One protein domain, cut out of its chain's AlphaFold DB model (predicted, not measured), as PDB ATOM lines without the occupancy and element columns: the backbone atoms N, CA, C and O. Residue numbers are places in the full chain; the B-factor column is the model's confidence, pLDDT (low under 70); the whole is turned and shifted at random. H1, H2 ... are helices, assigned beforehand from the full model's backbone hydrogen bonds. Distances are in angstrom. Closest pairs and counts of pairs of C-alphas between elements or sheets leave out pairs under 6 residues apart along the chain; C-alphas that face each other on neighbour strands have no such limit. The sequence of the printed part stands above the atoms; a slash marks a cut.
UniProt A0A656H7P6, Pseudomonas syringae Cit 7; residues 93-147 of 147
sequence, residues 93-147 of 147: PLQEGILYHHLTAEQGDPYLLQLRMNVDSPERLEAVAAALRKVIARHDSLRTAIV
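Overview. This is residues 93 to 147 of the 147 residues of a protein of Pseudomonas syringae Cit 7 (UniProt A0A656H7P6). An open, loosely built frame: the long helix H2 stands at one end, the shorter H1 at the other, and an extended link of residues 105 to 121 joins them along one side, while the tail after H2 runs back toward H1's end of the model. The printed part has 55 residues with two named helices, H1 then H2, and no named strand; its class is all helix. It is only just extended, close to loose, with a radius of gyration of the C-alphas of 15.3 A, and elongated, spanning 40 by 26 by 16 A.

Arrangement. Start at H2, residues 122 to 138, then look to H1, residues 93 to 104: the two are apart, with no C-alpha of one within 8 A of the other. In H1 and H2 you will find every O i to N i+4 pair within hydrogen-bond range. Residues 103 to 108 stand free, as do residues 129 to 145, of which 129 to 138 belong to H2.

Along the chain. Find C-alpha 122 at (35.589, -34.689, 27.794); from there H2 runs 24.5 A to C-alpha 138 at (40.437, -44.150, 49.861). H1 begins at C-alpha 93, (52.257, -29.951, 65.461), and measures 16.7 A.

Size, cuts and confidence. The C-alphas of Pro 93 and Ser 121 are the two farthest apart, 42.5 A. The link from H1 to H2 is long, 17 residues. The printed part has no cut, and no printed residue is under 70 in pLDDT.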
ATOM      1  N   PRO A  93      51.533 -31.228  65.413       95.69
ATOM      2  CA  PRO A  93      52.257 -29.951  65.461       95.69
ATOM      3  C   PRO A  93      52.534 -29.311  64.089       95.69
ATOM      4  O   PRO A  93      52.470 -28.096  63.928       95.69
ATOM      5  N   LEU A  94      52.811 -30.125  63.062       95.25
ATOM      6  CA  LEU A  94      52.993 -29.617  61.699       95.25
ATOM      7  C   LEU A  94      51.692 -29.041  61.120       95.25
ATOM      8  O   LEU A  94      51.728 -28.030  60.426       95.25
ATOM      9  N   GLN A  95      50.553 -29.678  61.394       96.06
ATOM     10  CA  GLN A  95      49.251 -29.205  60.928       96.06
ATOM     11  C   GLN A  95      48.853 -27.902  61.633       96.06
ATOM     12  O   GLN A  95      48.315 -27.018  60.977       96.06
ATOM     13  N   GLU A  96      49.168 -27.754  62.923       96.88
ATOM     14  CA  GLU A  96      48.976 -26.494  63.659       96.88
ATOM     15  C   GLU A  96      49.787 -25.349  63.036       96.88
ATOM     16  O   GLU A  96      49.249 -24.269  62.795       96.88
ATOM     17  N   GLY A  97      51.061 -25.597  62.704       96.06
ATOM     18  CA  GLY A  97      51.908 -24.614  62.021       96.06
ATOM     19  C   GLY A  97      51.372 -24.219  60.640       96.06
ATOM     20  O   GLY A  97      51.335 -23.036  60.307       96.06
ATOM     21  N   ILE A  98      50.901 -25.193  59.854       95.81
ATOM     22  CA  ILE A  98      50.256 -24.938  58.556       95.81
ATOM     23  C   ILE A  98      48.991 -24.089  58.733       95.81
ATOM     24  O   ILE A  98      48.824 -23.095  58.028       95.81
ATOM     25  N   LEU A  99      48.127 -24.441  59.690       95.56
ATOM     26  CA  LEU A  99      46.896 -23.699  59.966       95.56
ATOM     27  C   LEU A  99      47.194 -22.256  60.388       95.56
ATOM     28  O   LEU A  99      46.551 -21.332  59.899       95.56
ATOM     29  N   TYR A 100      48.187 -22.047  61.253       95.50
ATOM     30  CA  TYR A 100      48.604 -20.709  61.665       95.50
ATOM     31  C   TYR A 100      48.979 -19.836  60.460       95.50
ATOM     32  O   TYR A 100      48.494 -18.714  60.324       95.50
ATOM     33  N   HIS A 101      49.807 -20.357  59.556       94.56
ATOM     34  CA  HIS A 101      50.205 -19.637  58.350       94.56
ATOM     35  C   HIS A 101      49.045 -19.411  57.379       94.56
ATOM     36  O   HIS A 101      48.959 -18.332  56.805       94.56
ATOM     37  N   HIS A 102      48.134 -20.376  57.233       93.69
ATOM     38  CA  HIS A 102      46.907 -20.198  56.454       93.69
ATOM     39  C   HIS A 102      46.061 -19.032  56.997       93.69
ATOM     40  O   HIS A 102      45.629 -18.174  56.236       93.69
ATOM     41  N   LEU A 103      45.867 -18.970  58.320       93.62
ATOM     42  CA  LEU A 103      45.050 -17.942  58.979       93.62
ATOM     43  C   LEU A 103      45.705 -16.554  59.015       93.62
ATOM     44  O   LEU A 103      45.002 -15.555  59.150       93.62
ATOM     45  N   THR A 104      47.034 -16.480  58.940       95.06
ATOM     46  CA  THR A 104      47.792 -15.218  59.036       95.06
ATOM     47  C   THR A 104      48.267 -14.687  57.688       95.06
ATOM     48  O   THR A 104      48.813 -13.587  57.629       95.06
ATOM     49  N   ALA A 105      48.079 -15.437  56.602       92.44
ATOM     50  CA  ALA A 105      48.535 -15.015  55.291       92.44
ATOM     51  C   ALA A 105      47.717 -13.829  54.757       92.44
ATOM     52  O   ALA A 105      46.505 -13.909  54.572       92.44
ATOM     53  N   GLU A 106      48.403 -12.726  54.449       91.00
ATOM     54  CA  GLU A 106      47.786 -11.535  53.847       91.00
ATOM     55  C   GLU A 106      47.520 -11.707  52.341       91.00
ATOM     56  O   GLU A 106      46.651 -11.041  51.778       91.00
ATOM     57  N   GLN A 107      48.268 -12.593  51.669       88.75
ATOM     58  CA  GLN A 107      48.172 -12.825  50.226       88.75
ATOM     59  C   GLN A 107      48.302 -14.305  49.870       88.75
ATOM     60  O   GLN A 107      49.407 -14.834  49.756       88.75
ATOM     61  N   GLY A 108      47.161 -14.944  49.605       86.19
ATOM     62  CA  GLY A 108      47.103 -16.352  49.216       86.19
ATOM     63  C   GLY A 108      47.550 -17.302  50.330       86.19
ATOM     64  O   GLY A 108      48.153 -16.899  51.315       86.19
ATOM     65  N   ASP A 109      47.247 -18.585  50.182       91.44
ATOM     66  CA  ASP A 109      47.672 -19.595  51.150       91.44
ATOM     67  C   ASP A 109      49.050 -20.163  50.749       91.44
ATOM     68  O   ASP A 109      49.163 -20.746  49.662       91.44
ATOM     69  N   PRO A 110      50.097 -20.029  51.591       90.25
ATOM     70  CA  PRO A 110      51.440 -20.527  51.283       90.25
ATOM     71  C   PRO A 110      51.515 -22.056  51.154       90.25
ATOM     72  O   PRO A 110      52.472 -22.572  50.576       90.25
ATOM     73  N   TYR A 111      50.521 -22.783  51.666       92.12
ATOM     74  CA  TYR A 111      50.431 -24.240  51.599       92.12
ATOM     75  C   TYR A 111      49.449 -24.740  50.530       92.12
ATOM     76  O   TYR A 111      49.233 -25.951  50.415       92.12
ATOM     77  N   LEU A 112      48.892 -23.853  49.694       92.50
ATOM     78  CA  LEU A 112      48.029 -24.258  48.586       92.50
ATOM     79  C   LEU A 112      48.830 -24.972  47.490       92.50
ATOM     80  O   LEU A 112      49.605 -24.367  46.747       92.50
ATOM     81  N   LEU A 113      48.574 -26.268  47.321       92.94
ATOM     82  CA  LEU A 113      49.127 -27.055  46.224       92.94
ATOM     83  C   LEU A 113      48.214 -26.977  44.998       92.94
ATOM     84  O   LEU A 113      47.059 -27.398  45.040       92.94
ATOM     85  N   GLN A 114      48.745 -26.478  43.882       93.00
ATOM     86  CA  GLN A 114      48.024 -26.423  42.611       93.00
ATOM     87  C   GLN A 114      48.572 -27.461  41.633       93.00
ATOM     88  O   GLN A 114      49.722 -27.383  41.205       93.00
ATOM     89  N   LEU A 115      47.719 -28.403  41.225       91.69
ATOM     90  CA  LEU A 115      47.999 -29.332  40.136       91.69
ATOM     91  C   LEU A 115      47.157 -28.946  38.918       91.69
ATOM     92  O   LEU A 115      45.930 -28.920  38.989       91.69
ATOM     93  N   ARG A 116      47.813 -28.671  37.788       93.75
ATOM     94  CA  ARG A 116      47.146 -28.425  36.502       93.75
ATOM     95  C   ARG A 116      47.371 -29.617  35.586       93.75
ATOM     96  O   ARG A 116      48.505 -30.062  35.421       93.75
ATOM     97  N   MET A 117      46.296 -30.119  34.993       91.62
ATOM     98  CA  MET A 117      46.330 -31.245  34.064       91.62
ATOM     99  C   MET A 117      45.599 -30.862  32.786       91.62
ATOM    100  O   MET A 117      44.495 -30.327  32.845       91.62
ATOM    101  N   ASN A 118      46.207 -31.171  31.644       95.31
ATOM    102  CA  ASN A 118      45.551 -31.065  30.349       95.31
ATOM    103  C   ASN A 118      44.990 -32.433  29.968       95.31
ATOM    104  O   ASN A 118      45.683 -33.448  30.061       95.31
ATOM    105  N   VAL A 119      43.743 -32.440  29.519       95.69
ATOM    106  CA  VAL A 119      43.069 -33.604  28.946       95.69
ATOM    107  C   VAL A 119      42.585 -33.219  27.556       95.69
ATOM    108  O   VAL A 119      42.199 -32.078  27.321       95.69
ATOM    109  N   ASP A 120      42.658 -34.155  26.622       95.94
ATOM    110  CA  ASP A 120      42.382 -33.935  25.196       95.94
ATOM    111  C   ASP A 120      40.936 -34.277  24.799       95.94
ATOM    112  O   ASP A 120      40.579 -34.172  23.630       95.94
ATOM    113  N   SER A 121      40.101 -34.685  25.761       97.81
ATOM    114  CA  SER A 121      38.703 -35.059  25.534       97.81
ATOM    115  C   SER A 121      37.847 -34.939  26.807       97.81
ATOM    116  O   SER A 121      38.364 -35.136  27.918       97.81
ATOM    117  N   PRO A 122      36.535 -34.661  26.675       96.81
ATOM    118  CA  PRO A 122      35.589 -34.689  27.794       96.81
ATOM    119  C   PRO A 122      35.520 -36.050  28.502       96.81
ATOM    120  O   PRO A 122      35.439 -36.111  29.725       96.81
ATOM    121  N   GLU A 123      35.627 -37.157  27.766       97.94
ATOM    122  CA  GLU A 123      35.558 -38.510  28.332       97.94
ATOM    123  C   GLU A 123      36.732 -38.779  29.283       97.94
ATOM    124  O   GLU A 123      36.567 -39.389  30.344       97.94
ATOM    125  N   ARG A 124      37.932 -38.289  28.945       97.00
ATOM    126  CA  ARG A 124      39.100 -38.398  29.829       97.00
ATOM    127  C   ARG A 124      39.008 -37.470  31.028       97.00
ATOM    128  O   ARG A 124      39.476 -37.860  32.097       97.00
ATOM    129  N   LEU A 125      38.404 -36.289  30.884       96.94
ATOM    130  CA  LEU A 125      38.119 -35.421  32.028       96.94
ATOM    131  C   LEU A 125      37.253 -36.158  33.058       96.94
ATOM    132  O   LEU A 125      37.608 -36.207  34.237       96.94
ATOM    133  N   GLU A 126      36.181 -36.808  32.604       97.62
ATOM    134  CA  GLU A 126      35.307 -37.600  33.473       97.62
ATOM    135  C   GLU A 126      36.028 -38.798  34.098       97.62
ATOM    136  O   GLU A 126      35.863 -39.076  35.290       97.62
ATOM    137  N   ALA A 127      36.892 -39.476  33.339       97.00
ATOM    138  CA  ALA A 127      37.708 -40.566  33.866       97.00
ATOM    139  C   ALA A 127      38.665 -40.091  34.977       97.00
ATOM    140  O   ALA A 127      38.789 -40.755  36.010       97.00
ATOM    141  N   VAL A 128      39.306 -38.929  34.803       96.44
ATOM    142  CA  VAL A 128      40.172 -38.313  35.820       96.44
ATOM    143  C   VAL A 128      39.361 -37.912  37.051       96.44
ATOM    144  O   VAL A 128      39.759 -38.235  38.171       96.44
ATOM    145  N   ALA A 129      38.196 -37.283  36.874       96.06
ATOM    146  CA  ALA A 129      37.314 -36.920  37.981       96.06
ATOM    147  C   ALA A 129      36.841 -38.159  38.763       96.06
ATOM    148  O   ALA A 129      36.845 -38.170  39.996       96.06
ATOM    149  N   ALA A 130      36.488 -39.242  38.064       97.69
ATOM    150  CA  ALA A 130      36.111 -40.509  38.682       97.69
ATOM    151  C   ALA A 130      37.275 -41.158  39.444       97.69
ATOM    152  O   ALA A 130      37.072 -41.687  40.539       97.69
ATOM    153  N   ALA A 131      38.494 -41.105  38.901       97.00
ATOM    154  CA  ALA A 131      39.688 -41.577  39.593       97.00
ATOM    155  C   ALA A 131      39.968 -40.749  40.855       97.00
ATOM    156  O   ALA A 131      40.202 -41.324  41.918       97.00
ATOM    157  N   LEU A 132      39.856 -39.420  40.778       96.50
ATOM    158  CA  LEU A 132      40.055 -38.535  41.925       96.50
ATOM    159  C   LEU A 132      39.041 -38.812  43.042       96.50
ATOM    160  O   LEU A 132      39.433 -38.914  44.201       96.50
ATOM    161  N   ARG A 133      37.763 -39.044  42.710       97.75
ATOM    162  CA  ARG A 133      36.748 -39.464  43.696       97.75
ATOM    163  C   ARG A 133      37.145 -40.749  44.430       97.75
ATOM    164  O   ARG A 133      36.956 -40.836  45.640       97.75
ATOM    165  N   LYS A 134      37.738 -41.727  43.733       98.12
ATOM    166  CA  LYS A 134      38.240 -42.963  44.365       98.12
ATOM    167  C   LYS A 134      39.409 -42.689  45.309       98.12
ATOM    168  O   LYS A 134      39.451 -43.265  46.390       98.12
ATOM    169  N   VAL A 135      40.334 -41.807  44.923       97.62
ATOM    170  CA  VAL A 135      41.463 -41.398  45.775       97.62
ATOM    171  C   VAL A 135      40.955 -40.691  47.035       97.62
ATOM    172  O   VAL A 135      41.347 -41.066  48.136       97.62
ATOM    173  N   ILE A 136      40.016 -39.750  46.902       96.94
ATOM    174  CA  ILE A 136      39.389 -39.061  48.042       96.94
ATOM    175  C   ILE A 136      38.693 -40.066  48.973       96.94
ATOM    176  O   ILE A 136      38.908 -40.049  50.181       96.94
ATOM    177  N   ALA A 137      37.906 -41.001  48.430       95.31
ATOM    178  CA  ALA A 137      37.253 -42.031  49.240       95.31
ATOM    179  C   ALA A 137      38.270 -42.913  49.993       95.31
ATOM    180  O   ALA A 137      38.076 -43.228  51.167       95.31
ATOM    181  N   ARG A 138      39.382 -43.268  49.337       95.81
ATOM    182  CA  ARG A 138      40.437 -44.150  49.861       95.81
ATOM    183  C   ARG A 138      41.265 -43.531  50.990       95.81
ATOM    184  O   ARG A 138      41.780 -44.296  51.809       95.81
ATOM    185  N   HIS A 139      41.445 -42.210  50.996       95.69
ATOM    186  CA  HIS A 139      42.366 -41.507  51.892       95.69
ATOM    187  C   HIS A 139      41.622 -40.560  52.838       95.69
ATOM    188  O   HIS A 139      41.128 -39.519  52.410       95.69
ATOM    189  N   ASP A 140      41.610 -40.891  54.133       93.12
ATOM    190  CA  ASP A 140      40.933 -40.100  55.171       93.12
ATOM    191  C   ASP A 140      41.406 -38.640  55.196       93.12
ATOM    192  O   ASP A 140      40.584 -37.739  55.308       93.12
ATOM    193  N   SER A 141      42.704 -38.391  54.973       93.38
ATOM    194  CA  SER A 141      43.283 -37.040  54.966       93.38
ATOM    195  C   SER A 141      42.691 -36.106  53.907       93.38
ATOM    196  O   SER A 141      42.757 -34.894  54.067       93.38
ATOM    197  N   LEU A 142      42.121 -36.646  52.822       96.12
ATOM    198  CA  LEU A 142      41.443 -35.864  51.779       96.12
ATOM    199  C   LEU A 142      39.962 -35.603  52.099       96.12
ATOM    200  O   LEU A 142      39.280 -34.927  51.332       96.12
ATOM    201  N   ARG A 143      39.463 -36.160  53.205       94.88
ATOM    202  CA  ARG A 143      38.095 -36.008  53.721       94.88
ATOM    203  C   ARG A 143      38.067 -35.434  55.142       94.88
ATOM    204  O   ARG A 143      37.019 -35.439  55.778       94.88
ATOM    205  N   THR A 144      39.202 -34.958  55.648       95.06
ATOM    206  CA  THR A 144      39.305 -34.314  56.959       95.06
ATOM    207  C   THR A 144      38.917 -32.841  56.853       95.06
ATOM    208  O   THR A 144      39.399 -32.133  55.969       95.06
ATOM    209  N   ALA A 145      38.087 -32.374  57.783       94.62
ATOM    210  CA  ALA A 145      37.808 -30.959  57.992       94.62
ATOM    211  C   ALA A 145      38.530 -30.454  59.250       94.62
ATOM    212  O   ALA A 145      38.768 -31.222  60.182       94.62
ATOM    213  N   ILE A 146      38.857 -29.162  59.267       94.19
ATOM    214  CA  ILE A 146      39.335 -28.443  60.452       94.19
ATOM    215  C   ILE A 146      38.182 -27.544  60.900       94.19
ATOM    216  O   ILE A 146      37.620 -26.825  60.070       94.19
ATOM    217  N   VAL A 147      37.801 -27.643  62.173       89.50
ATOM    218  CA  VAL A 147      36.576 -27.061  62.751       89.50
ATOM    219  C   VAL A 147      36.849 -26.339  64.059       89.50
ATOM    220  O   VAL A 147      37.855 -26.679  64.720       89.50
TER     221      VAL A 147